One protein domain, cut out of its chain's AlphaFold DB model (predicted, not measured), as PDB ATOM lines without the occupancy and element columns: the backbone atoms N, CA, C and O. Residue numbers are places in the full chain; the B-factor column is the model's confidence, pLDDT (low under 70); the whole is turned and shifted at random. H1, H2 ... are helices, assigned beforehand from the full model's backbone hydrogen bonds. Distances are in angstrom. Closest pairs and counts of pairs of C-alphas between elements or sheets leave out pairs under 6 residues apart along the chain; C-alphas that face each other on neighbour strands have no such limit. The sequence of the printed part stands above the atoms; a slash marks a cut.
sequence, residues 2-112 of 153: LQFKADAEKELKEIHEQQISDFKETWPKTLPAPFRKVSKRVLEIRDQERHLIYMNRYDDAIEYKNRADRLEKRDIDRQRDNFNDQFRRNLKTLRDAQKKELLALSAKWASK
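AT A GLANCE: This is residues 2 to 112 of the 153 residues of an uncharacterized protein of Trichomonas vaginalis (UniProt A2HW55). The domain is a long, thin rod made by one very long helix, H4, with the shorter helices H1, H2 and H3 strung one after another along it. H1 runs beside one end part of H4, short H2 packs on it further along, and H3 folds back into H4 as a hairpin at the other end. The 111 printed residues hold four named helices, in the order H1, H2, H3, H4, and no named strand; the class is all helix. The whole is extended, with a radius of gyration of the C-alphas of 25.3 A and spans of 83 by 21 by 15 A.

HOW THE PARTS SIT: H1, residues 2 to 25, touches H4, residues 58 to 112, at residues 91 to 109 of H4 alone. Their closest C-alphas, of His 16 and Gln 98, are 6.6 A apart, and they run opposite ways at a shallow tilt of 11 degrees. H2, residues 33 to 36, touches residues 76 to 83 of H4 alone, with the closest C-alphas, of Phe 35 and Gln 79, 5.5 A apart. H3, residues 40 to 54, forms a helical hairpin with H4, opposite ways at a shallow tilt of 21 degrees; it touches residues 58 to 72 of H4 alone, and the closest C-alphas, of Glu 49 and Ala 61, are 4.9 A apart. H1 and H3 are apart. Every O i to N i+4 pair is within hydrogen-bond range in H1 and H3, and 49 of 51 are in H4; H2 is too short for such a pair.

IN THESE COORDINATES: H1 begins at C-alpha 2, (-34.380, -17.618, -35.655), and is 34.8 A long. H2 has four residues, and H3 is 21.4 A long. H4 runs 80.4 A from C-alpha 58, (21.654, -56.204, 5.244), to C-alpha 112, (-32.157, -24.021, -45.067).

THE WHOLE: The two C-alphas farthest apart, of Asn 56 and Lys 112, are 83.5 A apart. The printed part has no cut. The link from H1 to H2 is short, and those from H2 to H3 and from H3 to H4 are tight. Mean pLDDT of the printed part is 90.7, with residue 2 under 70.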
ATOM      1  N   LEU A   2     -35.544 -17.978 -36.485       65.00
ATOM      2  CA  LEU A   2     -34.380 -17.618 -35.655       65.00
ATOM      3  C   LEU A   2     -34.470 -18.149 -34.214       65.00
ATOM      4  O   LEU A   2     -33.469 -18.608 -33.679       65.00
ATOM      5  N   GLN A   3     -35.673 -18.159 -33.633       75.44
ATOM      6  CA  GLN A   3     -35.917 -18.680 -32.285       75.44
ATOM      7  C   GLN A   3     -35.690 -20.199 -32.202       75.44
ATOM      8  O   GLN A   3     -34.850 -20.636 -31.436       75.44
ATOM      9  N   PHE A   4     -36.273 -20.979 -33.120       78.38
ATOM     10  CA  PHE A   4     -36.024 -22.427 -33.219       78.38
ATOM     11  C   PHE A   4     -34.548 -22.797 -33.444       78.38
ATOM     12  O   PHE A   4     -34.086 -23.807 -32.924       78.38
ATOM     13  N   LYS A   5     -33.794 -21.985 -34.202       81.75
ATOM     14  CA  LYS A   5     -32.340 -22.169 -34.346       81.75
ATOM     15  C   LYS A   5     -31.627 -21.952 -33.009       81.75
ATOM     16  O   LYS A   5     -30.784 -22.763 -32.640       81.75
ATOM     17  N   ALA A   6     -31.951 -20.864 -32.313       83.44
ATOM     18  CA  ALA A   6     -31.348 -20.532 -31.027       83.44
ATOM     19  C   ALA A   6     -31.668 -21.588 -29.957       83.44
ATOM     20  O   ALA A   6     -30.775 -21.975 -29.208       83.44
ATOM     21  N   ASP A   7     -32.900 -22.097 -29.940       87.88
ATOM     22  CA  ASP A   7     -33.336 -23.145 -29.017       87.88
ATOM     23  C   ASP A   7     -32.592 -24.464 -29.287       87.88
ATOM     24  O   ASP A   7     -32.031 -25.050 -28.364       87.88
ATOM     25  N   ALA A   8     -32.469 -24.876 -30.557       86.62
ATOM     26  CA  ALA A   8     -31.727 -26.081 -30.939       86.62
ATOM     27  C   ALA A   8     -30.214 -25.980 -30.650       86.62
ATOM     28  O   ALA A   8     -29.584 -26.953 -30.241       86.62
ATOM     29  N   GLU A   9     -29.605 -24.806 -30.853       88.50
ATOM     30  CA  GLU A   9     -28.203 -24.574 -30.483       88.50
ATOM     31  C   GLU A   9     -27.998 -24.577 -28.965       88.50
ATOM     32  O   GLU A   9     -26.938 -24.993 -28.495       88.50
ATOM     33  N   LYS A  10     -28.984 -24.100 -28.200       91.19
ATOM     34  CA  LYS A  10     -28.941 -24.092 -26.738       91.19
ATOM     35  C   LYS A  10     -29.050 -25.509 -26.178       91.19
ATOM     36  O   LYS A  10     -28.192 -25.898 -25.395       91.19
ATOM     37  N   GLU A  11     -30.024 -26.286 -26.641       92.44
ATOM     38  CA  GLU A  11     -30.209 -27.686 -26.241       92.44
ATOM     39  C   GLU A  11     -28.954 -28.520 -26.536       92.44
ATOM     40  O   GLU A  11     -28.456 -29.248 -25.676       92.44
ATOM     41  N   LEU A  12     -28.360 -28.349 -27.723       91.62
ATOM     42  CA  LEU A  12     -27.135 -29.062 -28.082       91.62
ATOM     43  C   LEU A  12     -25.949 -28.678 -27.180       91.62
ATOM     44  O   LEU A  12     -25.152 -29.542 -26.815       91.62
ATOM     45  N   LYS A  13     -25.837 -27.404 -26.784       91.56
ATOM     46  CA  LYS A  13     -24.799 -26.953 -25.841       91.56
ATOM     47  C   LYS A  13     -24.998 -27.528 -24.443       91.56
ATOM     48  O   LYS A  13     -24.014 -27.935 -23.837       91.56
ATOM     49  N   GLU A  14     -26.234 -27.600 -23.958       94.19
ATOM     50  CA  GLU A  14     -26.548 -28.216 -22.662       94.19
ATOM     51  C   GLU A  14     -26.155 -29.703 -22.655       94.19
ATOM     52  O   GLU A  14     -25.487 -30.169 -21.730       94.19
ATOM     53  N   ILE A  15     -26.448 -30.433 -23.739       93.88
ATOM     54  CA  ILE A  15     -25.995 -31.823 -23.916       93.88
ATOM     55  C   ILE A  15     -24.462 -31.905 -23.924       93.88
ATOM     56  O   ILE A  15     -23.881 -32.778 -23.278       93.88
ATOM     57  N   HIS A  16     -23.785 -31.006 -24.644       94.06
ATOM     58  CA  HIS A  16     -22.320 -30.976 -24.700       94.06
ATOM     59  C   HIS A  16     -21.686 -30.704 -23.333       94.06
ATOM     60  O   HIS A  16     -20.667 -31.316 -22.997       94.06
ATOM     61  N   GLU A  17     -22.282 -29.817 -22.537       93.12
ATOM     62  CA  GLU A  17     -21.852 -29.531 -21.169       93.12
ATOM     63  C   GLU A  17     -22.040 -30.743 -20.257       93.12
ATOM     64  O   GLU A  17     -21.099 -31.100 -19.539       93.12
ATOM     65  N   GLN A  18     -23.182 -31.429 -20.353       94.56
ATOM     66  CA  GLN A  18     -23.429 -32.659 -19.604       94.56
ATOM     67  C   GLN A  18     -22.403 -33.740 -19.960       94.56
ATOM     68  O   GLN A  18     -21.754 -34.284 -19.076       94.56
ATOM     69  N   GLN A  19     -22.144 -33.967 -21.250       92.12
ATOM     70  CA  GLN A  19     -21.126 -34.919 -21.708       92.12
ATOM     71  C   GLN A  19     -19.726 -34.592 -21.174       92.12
ATOM     72  O   GLN A  19     -18.960 -35.494 -20.836       92.12
ATOM     73  N   ILE A  20     -19.361 -33.306 -21.101       93.06
ATOM     74  CA  ILE A  20     -18.088 -32.884 -20.505       93.06
ATOM     75  C   ILE A  20     -18.085 -33.156 -18.997       93.06
ATOM     76  O   ILE A  20     -17.042 -33.547 -18.466       93.06
ATOM     77  N   SER A  21     -19.201 -32.909 -18.311       92.88
ATOM     78  CA  SER A  21     -19.345 -33.184 -16.880       92.88
ATOM     79  C   SER A  21     -19.181 -34.674 -16.604       92.88
ATOM     80  O   SER A  21     -18.255 -35.055 -15.888       92.88
ATOM     81  N   ASP A  22     -19.966 -35.510 -17.281       92.25
ATOM     82  CA  ASP A  22     -19.925 -36.968 -17.168       92.25
ATOM     83  C   ASP A  22     -18.518 -37.492 -17.478       92.25
ATOM     84  O   ASP A  22     -17.950 -38.291 -16.732       92.25
ATOM     85  N   PHE A  23     -17.888 -36.979 -18.542       91.31
ATOM     86  CA  PHE A  23     -16.520 -37.348 -18.882       91.31
ATOM     87  C   PHE A  23     -15.552 -37.015 -17.744       91.31
ATOM     88  O   PHE A  23     -14.732 -37.852 -17.381       91.31
ATOM     89  N   LYS A  24     -15.639 -35.826 -17.140       88.81
ATOM     90  CA  LYS A  24     -14.786 -35.456 -16.000       88.81
ATOM     91  C   LYS A  24     -15.056 -36.313 -14.765       88.81
ATOM     92  O   LYS A  24     -14.109 -36.595 -14.037       88.81
ATOM     93  N   GLU A  25     -16.290 -36.744 -14.535       89.81
ATOM     94  CA  GLU A  25     -16.627 -37.645 -13.426       89.81
ATOM     95  C   GLU A  25     -15.986 -39.026 -13.580       89.81
ATOM     96  O   GLU A  25     -15.604 -39.643 -12.584       89.81
ATOM     97  N   THR A  26     -15.756 -39.482 -14.816       85.75
ATOM     98  CA  THR A  26     -14.996 -40.720 -15.060       85.75
ATOM     99  C   THR A  26     -13.513 -40.619 -14.698       85.75
ATOM    100  O   THR A  26     -12.808 -41.630 -14.749       85.75
ATOM    101  N   TRP A  27     -13.012 -39.436 -14.310       84.31
ATOM    102  CA  TRP A  27     -11.634 -39.271 -13.861       84.31
ATOM    103  C   TRP A  27     -11.389 -40.116 -12.602       84.31
ATOM    104  O   TRP A  27     -11.922 -39.829 -11.526       84.31
ATOM    105  N   PRO A  28     -10.545 -41.155 -12.681       81.56
ATOM    106  CA  PRO A  28     -10.396 -42.084 -11.583       81.56
ATOM    107  C   PRO A  28      -9.593 -41.439 -10.447       81.56
ATOM    108  O   PRO A  28      -8.499 -40.911 -10.648       81.56
ATOM    109  N   LYS A  29     -10.114 -41.536  -9.215       78.62
ATOM    110  CA  LYS A  29      -9.421 -41.065  -7.997       78.62
ATOM    111  C   LYS A  29      -8.111 -41.811  -7.740       78.62
ATOM    112  O   LYS A  29      -7.205 -41.288  -7.102       78.62
ATOM    113  N   THR A  30      -8.021 -43.050  -8.222       79.50
ATOM    114  CA  THR A  30      -6.807 -43.861  -8.144       79.50
ATOM    115  C   THR A  30      -6.370 -44.271  -9.537       79.50
ATOM    116  O   THR A  30      -7.184 -44.649 -10.372       79.50
ATOM    117  N   LEU A  31      -5.064 -44.210  -9.783       80.19
ATOM    118  CA  LEU A  31      -4.476 -44.507 -11.084       80.19
ATOM    119  C   LEU A  31      -4.904 -45.912 -11.558       80.19
ATOM    120  O   LEU A  31      -4.815 -46.839 -10.751       80.19
ATOM    121  N   PRO A  32      -5.395 -46.122 -12.788       83.44
ATOM    122  CA  PRO A  32      -5.861 -47.444 -13.216       83.44
ATOM    123  C   PRO A  32      -4.742 -48.497 -13.200       83.44
ATOM    124  O   PRO A  32      -3.574 -48.165 -13.387       83.44
ATOM    125  N   ALA A  33      -5.087 -49.778 -13.016       81.56
ATOM    126  CA  ALA A  33      -4.115 -50.879 -12.908       81.56
ATOM    127  C   ALA A  33      -3.042 -50.936 -14.026       81.56
ATOM    128  O   ALA A  33      -1.883 -51.212 -13.708       81.56
ATOM    129  N   PRO A  34      -3.347 -50.627 -15.308       78.81
ATOM    130  CA  PRO A  34      -2.335 -50.572 -16.368       78.81
ATOM    131  C   PRO A  34      -1.212 -49.560 -16.107       78.81
ATOM    132  O   PRO A  34      -0.081 -49.782 -16.528       78.81
ATOM    133  N   PHE A  35      -1.522 -48.484 -15.381       79.69
ATOM    134  CA  PHE A  35      -0.624 -47.386 -15.029       79.69
ATOM    135  C   PHE A  35      -0.036 -47.543 -13.617       79.69
ATOM    136  O   PHE A  35       0.466 -46.581 -13.056       79.69
ATOM    137  N   ARG A  36      -0.120 -48.730 -13.002       80.31
ATOM    138  CA  ARG A  36       0.553 -49.032 -11.720       80.31
ATOM    139  C   ARG A  36       1.762 -49.955 -11.885       80.31
ATOM    140  O   ARG A  36       2.301 -50.439 -10.893       80.31
ATOM    141  N   LYS A  37       2.161 -50.269 -13.119       85.31
ATOM    142  CA  LYS A  37       3.211 -51.259 -13.388       85.31
ATOM    143  C   LYS A  37       4.589 -50.629 -13.235       85.31
ATOM    144  O   LYS A  37       4.942 -49.736 -13.992       85.31
ATOM    145  N   VAL A  38       5.397 -51.124 -12.308       85.62
ATOM    146  CA  VAL A  38       6.793 -50.685 -12.159       85.62
ATOM    147  C   VAL A  38       7.650 -51.125 -13.352       85.62
ATOM    148  O   VAL A  38       7.334 -52.111 -14.024       85.62
ATOM    149  N   SER A  39       8.731 -50.397 -13.649       89.38
ATOM    150  CA  SER A  39       9.621 -50.778 -14.749       89.38
ATOM    151  C   SER A  39      10.359 -52.090 -14.466       89.38
ATOM    152  O   SER A  39      10.622 -52.452 -13.320       89.38
ATOM    153  N   LYS A  40      10.785 -52.784 -15.529       92.00
ATOM    154  CA  LYS A  40      11.637 -53.981 -15.415       92.00
ATOM    155  C   LYS A  40      12.894 -53.713 -14.576       92.00
ATOM    156  O   LYS A  40      13.324 -54.569 -13.814       92.00
ATOM    157  N   ARG A  41      13.444 -52.498 -14.668       91.12
ATOM    158  CA  ARG A  41      14.639 -52.101 -13.924       91.12
ATOM    159  C   ARG A  41      14.414 -52.067 -12.413       91.12
ATOM    160  O   ARG A  41      15.320 -52.419 -11.669       91.12
ATOM    161  N   VAL A  42      13.226 -51.662 -11.962       93.69
ATOM    162  CA  VAL A  42      12.849 -51.764 -10.545       93.69
ATOM    163  C   VAL A  42      12.878 -53.222 -10.099       93.69
ATOM    164  O   VAL A  42      13.477 -53.526  -9.072       93.69
ATOM    165  N   LEU A  43      12.268 -54.117 -10.881       93.94
ATOM    166  CA  LEU A  43      12.190 -55.542 -10.547       93.94
ATOM    167  C   LEU A  43      13.587 -56.161 -10.414       93.94
ATOM    168  O   LEU A  43      13.861 -56.834  -9.432       93.94
ATOM    169  N   GLU A  44      14.508 -55.836 -11.327       95.06
ATOM    170  CA  GLU A  44      15.910 -56.277 -11.247       95.06
ATOM    171  C   GLU A  44      16.599 -55.828  -9.945       95.06
ATOM    172  O   GLU A  44      17.303 -56.612  -9.312       95.06
ATOM    173  N   ILE A  45      16.385 -54.578  -9.517       94.69
ATOM    174  CA  ILE A  45      16.971 -54.037  -8.276       94.69
ATOM    175  C   ILE A  45      16.346 -54.715  -7.047       94.69
ATOM    176  O   ILE A  45      17.059 -55.025  -6.094       94.69
ATOM    177  N   ARG A  46      15.038 -54.997  -7.075       94.31
ATOM    178  CA  ARG A  46      14.345 -55.751  -6.018       94.31
ATOM    179  C   ARG A  46      14.826 -57.194  -5.927       94.31
ATOM    180  O   ARG A  46      14.873 -57.757  -4.838       94.31
ATOM    181  N   ASP A  47      15.174 -57.812  -7.046       95.94
ATOM    182  CA  ASP A  47      15.718 -59.169  -7.062       95.94
ATOM    183  C   ASP A  47      17.121 -59.201  -6.435       95.94
ATOM    184  O   ASP A  47      17.418 -60.088  -5.631       95.94
ATOM    185  N   GLN A  48      17.945 -58.186  -6.727       94.75
ATOM    186  CA  GLN A  48      19.260 -57.980  -6.108       94.75
ATOM    187  C   GLN A  48      19.157 -57.718  -4.600       94.75
ATOM    188  O   GLN A  48      19.896 -58.326  -3.828       94.75
ATOM    189  N   GLU A  49      18.203 -56.882  -4.174       95.38
ATOM    190  CA  GLU A  49      17.875 -56.660  -2.758       95.38
ATOM    191  C   GLU A  49      17.572 -57.995  -2.060       95.38
ATOM    192  O   GLU A  49      18.197 -58.322  -1.050       95.38
ATOM    193  N   ARG A  50      16.673 -58.815  -2.627       95.56
ATOM    194  CA  ARG A  50      16.321 -60.123  -2.049       95.56
ATOM    195  C   ARG A  50      17.526 -61.057  -1.956       95.56
ATOM    196  O   ARG A  50      17.690 -61.724  -0.940       95.56
ATOM    197  N   HIS A  51      18.385 -61.094  -2.975       96.25
ATOM    198  CA  HIS A  51      19.614 -61.895  -2.938       96.25
ATOM    199  C   HIS A  51      20.562 -61.471  -1.812       96.25
ATOM    200  O   HIS A  51      21.083 -62.333  -1.108       96.25
ATOM    201  N   LEU A  52      20.759 -60.169  -1.598       94.38
ATOM    202  CA  LEU A  52      21.614 -59.666  -0.518       94.38
ATOM    203  C   LEU A  52      21.046 -59.988   0.867       94.38
ATOM    204  O   LEU A  52      21.804 -60.362   1.762       94.38
ATOM    205  N   ILE A  53      19.719 -59.939   1.022       95.56
ATOM    206  CA  ILE A  53      19.029 -60.377   2.244       95.56
ATOM    207  C   ILE A  53      19.293 -61.865   2.509       95.56
ATOM    208  O   ILE A  53      19.630 -62.221   3.636       95.56
ATOM    209  N   TYR A  54      19.202 -62.729   1.490       95.81
ATOM    210  CA  TYR A  54      19.508 -64.161   1.640       95.81
ATOM    211  C   TYR A  54      20.971 -64.433   2.006       95.81
ATOM    212  O   TYR A  54      21.262 -65.430   2.661       95.81
ATOM    213  N   MET A  55      21.890 -63.548   1.614       95.88
ATOM    214  CA  MET A  55      23.303 -63.612   2.002       95.88
ATOM    215  C   MET A  55      23.593 -62.938   3.355       95.88
ATOM    216  O   MET A  55      24.759 -62.793   3.714       95.88
ATOM    217  N   ASN A  56      22.566 -62.503   4.096       95.12
ATOM    218  CA  ASN A  56      22.675 -61.748   5.352       95.12
ATOM    219  C   ASN A  56      23.480 -60.436   5.236       95.12
ATOM    220  O   ASN A  56      23.999 -59.923   6.226       95.12
ATOM    221  N   ARG A  57      23.578 -59.862   4.030       95.19
ATOM    222  CA  ARG A  57      24.242 -58.577   3.757       95.19
ATOM    223  C   ARG A  57      23.234 -57.434   3.834       95.19
ATOM    224  O   ARG A  57      22.847 -56.852   2.820       95.19
ATOM    225  N   TYR A  58      22.757 -57.148   5.042       93.62
ATOM    226  CA  TYR A  58      21.654 -56.204   5.244       93.62
ATOM    227  C   TYR A  58      22.019 -54.753   4.915       93.62
ATOM    228  O   TYR A  58      21.195 -54.055   4.328       93.62
ATOM    229  N   ASP A  59      23.243 -54.321   5.222       93.94
ATOM    230  CA  ASP A  59      23.693 -52.951   4.945       93.94
ATOM    231  C   ASP A  59      23.656 -52.646   3.442       93.94
ATOM    232  O   ASP A  59      23.084 -51.641   3.016       93.94
ATOM    233  N   ASP A  60      24.147 -53.578   2.621       92.69
ATOM    234  CA  ASP A  60      24.074 -53.463   1.165       92.69
ATOM    235  C   ASP A  60      22.622 -53.540   0.672       92.69
ATOM    236  O   ASP A  60      22.211 -52.773  -0.199       92.69
ATOM    237  N   ALA A  61      21.804 -54.439   1.235       94.81
ATOM    238  CA  ALA A  61      20.400 -54.578   0.846       94.81
ATOM    239  C   ALA A  61      19.605 -53.274   1.050       94.81
ATOM    240  O   ALA A  61      18.756 -52.934   0.221       94.81
ATOM    241  N   ILE A  62      19.913 -52.504   2.099       95.25
ATOM    242  CA  ILE A  62      19.292 -51.198   2.363       95.25
ATOM    243  C   ILE A  62      19.580 -50.206   1.227       95.25
ATOM    244  O   ILE A  62      18.686 -49.449   0.830       95.25
ATOM    245  N   GLU A  63      20.785 -50.210   0.653       94.44
ATOM    246  CA  GLU A  63      21.103 -49.343  -0.487       94.44
ATOM    247  C   GLU A  63      20.249 -49.678  -1.716       94.44
ATOM    248  O   GLU A  63      19.683 -48.776  -2.350       94.44
ATOM    249  N   TYR A  64      20.100 -50.971  -2.025       94.62
ATOM    250  CA  TYR A  64      19.268 -51.438  -3.139       94.62
ATOM    251  C   TYR A  64      17.789 -51.135  -2.911       94.62
ATOM    252  O   TYR A  64      17.138 -50.630  -3.829       94.62
ATOM    253  N   LYS A  65      17.281 -51.316  -1.686       94.19
ATOM    254  CA  LYS A  65      15.923 -50.915  -1.298       94.19
ATOM    255  C   LYS A  65      15.681 -49.432  -1.571       94.19
ATOM    256  O   LYS A  65      14.779 -49.065  -2.321       94.19
ATOM    257  N   ASN A  66      16.547 -48.567  -1.040       95.06
ATOM    258  CA  ASN A  66      16.432 -47.117  -1.206       95.06
ATOM    259  C   ASN A  66      16.530 -46.689  -2.677       95.06
ATOM    260  O   ASN A  66      15.992 -45.647  -3.074       95.06
ATOM    261  N   ARG A  67      17.263 -47.443  -3.501       93.56
ATOM    262  CA  ARG A  67      17.356 -47.213  -4.944       93.56
ATOM    263  C   ARG A  67      16.089 -47.665  -5.672       93.56
ATOM    264  O   ARG A  67      15.633 -46.926  -6.547       93.56
ATOM    265  N   ALA A  68      15.533 -48.822  -5.313       94.25
ATOM    266  CA  ALA A  68      14.281 -49.338  -5.857       94.25
ATOM    267  C   ALA A  68      13.118 -48.395  -5.532       94.25
ATOM    268  O   ALA A  68      12.466 -47.922  -6.456       94.25
ATOM    269  N   ASP A  69      12.955 -48.000  -4.265       93.94
ATOM    270  CA  ASP A  69      11.894 -47.089  -3.810       93.94
ATOM    271  C   ASP A  69      11.932 -45.747  -4.573       93.94
ATOM    272  O   ASP A  69      10.913 -45.225  -5.037       93.94
ATOM    273  N   ARG A  70      13.136 -45.190  -4.778       94.50
ATOM    274  CA  ARG A  70      13.335 -43.951  -5.553       94.50
ATOM    275  C   ARG A  70      13.003 -44.100  -7.035       94.50
ATOM    276  O   ARG A  70      12.688 -43.102  -7.689       94.50
ATOM    277  N   LEU A  71      13.169 -45.290  -7.602       93.38
ATOM    278  CA  LEU A  71      12.864 -45.552  -9.006       93.38
ATOM    279  C   LEU A  71      11.371 -45.852  -9.191       93.38
ATOM    280  O   LEU A  71      10.758 -45.274 -10.082       93.38
ATOM    281  N   GLU A  72      10.777 -46.637  -8.294       92.38
ATOM    282  CA  GLU A  72       9.336 -46.912  -8.228       92.38
ATOM    283  C   GLU A  72       8.523 -45.629  -8.163       92.38
ATOM    284  O   GLU A  72       7.614 -45.429  -8.968       92.38
ATOM    285  N   LYS A  73       8.898 -44.718  -7.260       91.88
ATOM    286  CA  LYS A  73       8.223 -43.426  -7.135       91.88
ATOM    287  C   LYS A  73       8.256 -42.641  -8.450       91.88
ATOM    288  O   LYS A  73       7.224 -42.156  -8.897       91.88
ATOM    289  N   ARG A  74       9.421 -42.583  -9.107       92.00
ATOM    290  CA  ARG A  74       9.584 -41.895 -10.399       92.00
ATOM    291  C   ARG A  74       8.771 -42.538 -11.519       92.00
ATOM    292  O   ARG A  74       8.204 -41.820 -12.338       92.00
ATOM    293  N   ASP A  75       8.720 -43.864 -11.568       90.38
ATOM    294  CA  ASP A  75       7.945 -44.583 -12.578       90.38
ATOM    295  C   ASP A  75       6.441 -44.358 -12.390       90.38
ATOM    296  O   ASP A  75       5.738 -44.094 -13.367       90.38
ATOM    297  N   ILE A  76       5.958 -44.394 -11.145       89.25
ATOM    298  CA  ILE A  76       4.557 -44.118 -10.809       89.25
ATOM    299  C   ILE A  76       4.196 -42.670 -11.150       89.25
ATOM    300  O   ILE A  76       3.160 -42.439 -11.770       89.25
ATOM    301  N   ASP A  77       5.039 -41.698 -10.793       90.12
ATOM    302  CA  ASP A  77       4.783 -40.285 -11.089       90.12
ATOM    303  C   ASP A  77       4.733 -40.037 -12.605       90.12
ATOM    304  O   ASP A  77       3.774 -39.450 -13.104       90.12
ATOM    305  N   ARG A  78       5.662 -40.617 -13.379       90.50
ATOM    306  CA  ARG A  78       5.609 -40.554 -14.851       90.50
ATOM    307  C   ARG A  78       4.334 -41.192 -15.413       90.50
ATOM    308  O   ARG A  78       3.767 -40.698 -16.386       90.50
ATOM    309  N   GLN A  79       3.881 -42.305 -14.840       89.38
ATOM    310  CA  GLN A  79       2.648 -42.964 -15.277       89.38
ATOM    311  C   GLN A  79       1.402 -42.142 -14.946       89.38
ATOM    312  O   GLN A  79       0.473 -42.122 -15.755       89.38
ATOM    313  N   ARG A  80       1.394 -41.420 -13.817       89.62
ATOM    314  CA  ARG A  80       0.346 -40.440 -13.494       89.62
ATOM    315  C   ARG A  80       0.301 -39.321 -14.520       89.62
ATOM    316  O   ARG A  80      -0.780 -39.022 -15.021       89.62
ATOM    317  N   ASP A  81       1.450 -38.753 -14.867       90.88
ATOM    318  CA  ASP A  81       1.525 -37.677 -15.855       90.88
ATOM    319  C   ASP A  81       1.034 -38.153 -17.225       90.88
ATOM    320  O   ASP A  81       0.140 -37.546 -17.812       90.88
ATOM    321  N   ASN A  82       1.507 -39.318 -17.678       89.88
ATOM    322  CA  ASN A  82       1.065 -39.921 -18.936       89.88
ATOM    323  C   ASN A  82      -0.448 -40.178 -18.970       89.88
ATOM    324  O   ASN A  82      -1.093 -39.934 -19.995       89.88
ATOM    325  N   PHE A  83      -1.014 -40.675 -17.867       90.56
ATOM    326  CA  PHE A  83      -2.451 -40.898 -17.736       90.56
ATOM    327  C   PHE A  83      -3.226 -39.578 -17.813       90.56
ATOM    328  O   PHE A  83      -4.165 -39.461 -18.601       90.56
ATOM    329  N   ASN A  84      -2.799 -38.566 -17.055       90.31
ATOM    330  CA  ASN A  84      -3.421 -37.243 -17.055       90.31
ATOM    331  C   ASN A  84      -3.365 -36.601 -18.446       90.31
ATOM    332  O   ASN A  84      -4.345 -36.015 -18.904       90.31
ATOM    333  N   ASP A  85      -2.249 -36.751 -19.154       91.44
ATOM    334  CA  ASP A  85      -2.086 -36.235 -20.510       91.44
ATOM    335  C   ASP A  85      -2.937 -36.995 -21.525       91.44
ATOM    336  O   ASP A  85      -3.517 -36.392 -22.431       91.44
ATOM    337  N   GLN A  86      -3.072 -38.316 -21.387       91.06
ATOM    338  CA  GLN A  86      -4.027 -39.083 -22.186       91.06
ATOM    339  C   GLN A  86      -5.464 -38.617 -21.933       91.06
ATOM    340  O   GLN A  86      -6.203 -38.377 -22.886       91.06
ATOM    341  N   PHE A  87      -5.841 -38.412 -20.674       91.50
ATOM    342  CA  PHE A  87      -7.172 -37.943 -20.309       91.50
ATOM    343  C   PHE A  87      -7.460 -36.540 -20.864       91.50
ATOM    344  O   PHE A  87      -8.510 -36.300 -21.460       91.50
ATOM    345  N   ARG A  88      -6.495 -35.617 -20.757       91.50
ATOM    346  CA  ARG A  88      -6.575 -34.269 -21.346       91.50
ATOM    347  C   ARG A  88      -6.707 -34.309 -22.867       91.50
ATOM    348  O   ARG A  88      -7.488 -33.539 -23.422       91.50
ATOM    349  N   ARG A  89      -5.974 -35.203 -23.541       93.69
ATOM    350  CA  ARG A  89      -6.104 -35.413 -24.992       93.69
ATOM    351  C   ARG A  89      -7.501 -35.892 -25.358       93.69
ATOM    352  O   ARG A  89      -8.103 -35.319 -26.257       93.69
ATOM    353  N   ASN A  90      -8.042 -36.860 -24.624       93.06
ATOM    354  CA  ASN A  90      -9.400 -37.355 -24.846       93.06
ATOM    355  C   ASN A  90     -10.447 -36.247 -24.650       93.06
ATOM    356  O   ASN A  90     -11.310 -36.067 -25.506       93.06
ATOM    357  N   LEU A  91     -10.319 -35.441 -23.589       93.44
ATOM    358  CA  LEU A  91     -11.197 -34.289 -23.356       93.44
ATOM    359  C   LEU A  91     -11.107 -33.255 -24.488       93.44
ATOM    360  O   LEU A  91     -12.116 -32.676 -24.888       93.44
ATOM    361  N   LYS A  92      -9.901 -33.005 -25.009       95.00
ATOM    362  CA  LYS A  92      -9.704 -32.112 -26.154       95.00
ATOM    363  C   LYS A  92     -10.396 -32.659 -27.404       95.00
ATOM    364  O   LYS A  92     -11.136 -31.917 -28.039       95.00
ATOM    365  N   THR A  93     -10.218 -33.942 -27.711       95.12
ATOM    366  CA  THR A  93     -10.888 -34.601 -28.842       95.12
ATOM    367  C   THR A  93     -12.409 -34.502 -28.733       95.12
ATOM    368  O   THR A  93     -13.065 -34.200 -29.728       95.12
ATOM    369  N   LEU A  94     -12.966 -34.690 -27.531       94.44
ATOM    370  CA  LEU A  94     -14.400 -34.532 -27.281       94.44
ATOM    371  C   LEU A  94     -14.870 -33.104 -27.600       94.44
ATOM    372  O   LEU A  94     -15.808 -32.924 -28.370       94.44
ATOM    373  N   ARG A  95     -14.171 -32.085 -27.091       94.00
ATOM    374  CA  ARG A  95     -14.484 -30.675 -27.386       94.00
ATOM    375  C   ARG A  95     -14.375 -30.341 -28.871       94.00
ATOM    376  O   ARG A  95     -15.199 -29.598 -29.401       94.00
ATOM    377  N   ASP A  96     -13.365 -30.877 -29.549       95.38
ATOM    378  CA  ASP A  96     -13.171 -30.657 -30.982       95.38
ATOM    379  C   ASP A  96     -14.307 -31.296 -31.801       95.38
ATOM    380  O   ASP A  96     -14.757 -30.707 -32.787       95.38
ATOM    381  N   ALA A  97     -14.813 -32.463 -31.385       94.25
ATOM    382  CA  ALA A  97     -15.988 -33.093 -31.987       94.25
ATOM    383  C   ALA A  97     -17.256 -32.251 -31.768       94.25
ATOM    384  O   ALA A  97     -17.930 -31.901 -32.737       94.25
ATOM    385  N   GLN A  98     -17.511 -31.819 -30.533       93.69
ATOM    386  CA  GLN A  98     -18.645 -30.955 -30.179       93.69
ATOM    387  C   GLN A  98     -18.642 -29.638 -30.973       93.69
ATOM    388  O   GLN A  98     -19.666 -29.197 -31.501       93.69
ATOM    389  N   LYS A  99     -17.463 -29.030 -31.164       93.69
ATOM    390  CA  LYS A  99     -17.312 -27.835 -32.006       93.69
ATOM    391  C   LYS A  99     -17.695 -28.104 -33.464       93.69
ATOM    392  O   LYS A  99     -18.342 -27.262 -34.085       93.69
ATOM    393  N   LYS A 100     -17.301 -29.253 -34.024       94.44
ATOM    394  CA  LYS A 100     -17.682 -29.644 -35.393       94.44
ATOM    395  C   LYS A 100     -19.188 -29.849 -35.523       94.44
ATOM    396  O   LYS A 100     -19.755 -29.432 -36.528       94.44
ATOM    397  N   GLU A 101     -19.833 -30.435 -34.519       93.06
ATOM    398  CA  GLU A 101     -21.289 -30.615 -34.501       93.06
ATOM    399  C   GLU A 101     -22.033 -29.277 -34.523       93.06
ATOM    400  O   GLU A 101     -22.922 -29.089 -35.354       93.06
ATOM    401  N   LEU A 102     -21.619 -28.311 -33.694       92.12
ATOM    402  CA  LEU A 102     -22.200 -26.962 -33.695       92.12
ATOM    403  C   LEU A 102     -22.016 -26.253 -35.044       92.12
ATOM    404  O   LEU A 102     -22.941 -25.613 -35.548       92.12
ATOM    405  N   LEU A 103     -20.839 -26.391 -35.663       91.81
ATOM    406  CA  LEU A 103     -20.583 -25.840 -36.996       91.81
ATOM    407  C   LEU A 103     -21.484 -26.482 -38.056       91.81
ATOM    408  O   LEU A 103     -22.063 -25.772 -38.877       91.81
ATOM    409  N   ALA A 104     -21.638 -27.806 -38.021       92.69
ATOM    410  CA  ALA A 104     -22.512 -28.527 -38.940       92.69
ATOM    411  C   ALA A 104     -23.985 -28.132 -38.755       92.69
ATOM    412  O   ALA A 104     -24.699 -27.962 -39.743       92.69
ATOM    413  N   LEU A 105     -24.439 -27.944 -37.513       91.50
ATOM    414  CA  LEU A 105     -25.788 -27.464 -37.215       91.50
ATOM    415  C   LEU A 105     -26.014 -26.060 -37.788       91.50
ATOM    416  O   LEU A 105     -26.999 -25.832 -38.491       91.50
ATOM    417  N   SER A 106     -25.081 -25.134 -37.551       89.62
ATOM    418  CA  SER A 106     -25.158 -23.774 -38.093       89.62
ATOM    419  C   SER A 106     -25.191 -23.774 -39.625       89.62
ATOM    420  O   SER A 106     -26.026 -23.089 -40.219       89.62
ATOM    421  N   ALA A 107     -24.348 -24.592 -40.266       91.94
ATOM    422  CA  ALA A 107     -24.310 -24.732 -41.718       91.94
ATOM    423  C   ALA A 107     -25.636 -25.265 -42.283       91.94
ATOM    424  O   ALA A 107     -26.160 -24.698 -43.238       91.94
ATOM    425  N   LYS A 108     -26.230 -26.291 -41.656       91.94
ATOM    426  CA  LYS A 108     -27.553 -26.815 -42.047       91.94
ATOM    427  C   LYS A 108     -28.629 -25.731 -42.006       91.94
ATOM    428  O   LYS A 108     -29.422 -25.615 -42.937       91.94
ATOM    429  N   TRP A 109     -28.651 -24.922 -40.948       89.75
ATOM    430  CA  TRP A 109     -29.605 -23.819 -40.836       89.75
ATOM    431  C   TRP A 109     -29.363 -22.717 -41.865       89.75
ATOM    432  O   TRP A 109     -30.331 -22.167 -42.386       89.75
ATOM    433  N   ALA A 110     -28.102 -22.406 -42.173       90.12
ATOM    434  CA  ALA A 110     -27.758 -21.452 -43.223       90.12
ATOM    435  C   ALA A 110     -28.262 -21.934 -44.592       90.12
ATOM    436  O   ALA A 110     -29.022 -21.217 -45.238       90.12
ATOM    437  N   SER A 111     -27.968 -23.185 -44.968       91.69
ATOM    438  CA  SER A 111     -28.500 -23.792 -46.196       91.69
ATOM    439  C   SER A 111     -30.026 -23.745 -46.234       91.69
ATOM    440  O   SER A 111     -30.610 -23.394 -47.258       91.69
ATOM    441  N   LYS A 112     -30.693 -24.038 -45.109       91.56
ATOM    442  CA  LYS A 112     -32.157 -24.021 -45.067       91.56
ATOM    443  C   LYS A 112     -32.739 -22.622 -45.256       91.56
ATOM    444  O   LYS A 112     -33.778 -22.463 -45.895       91.56
TER     445      LYS A 112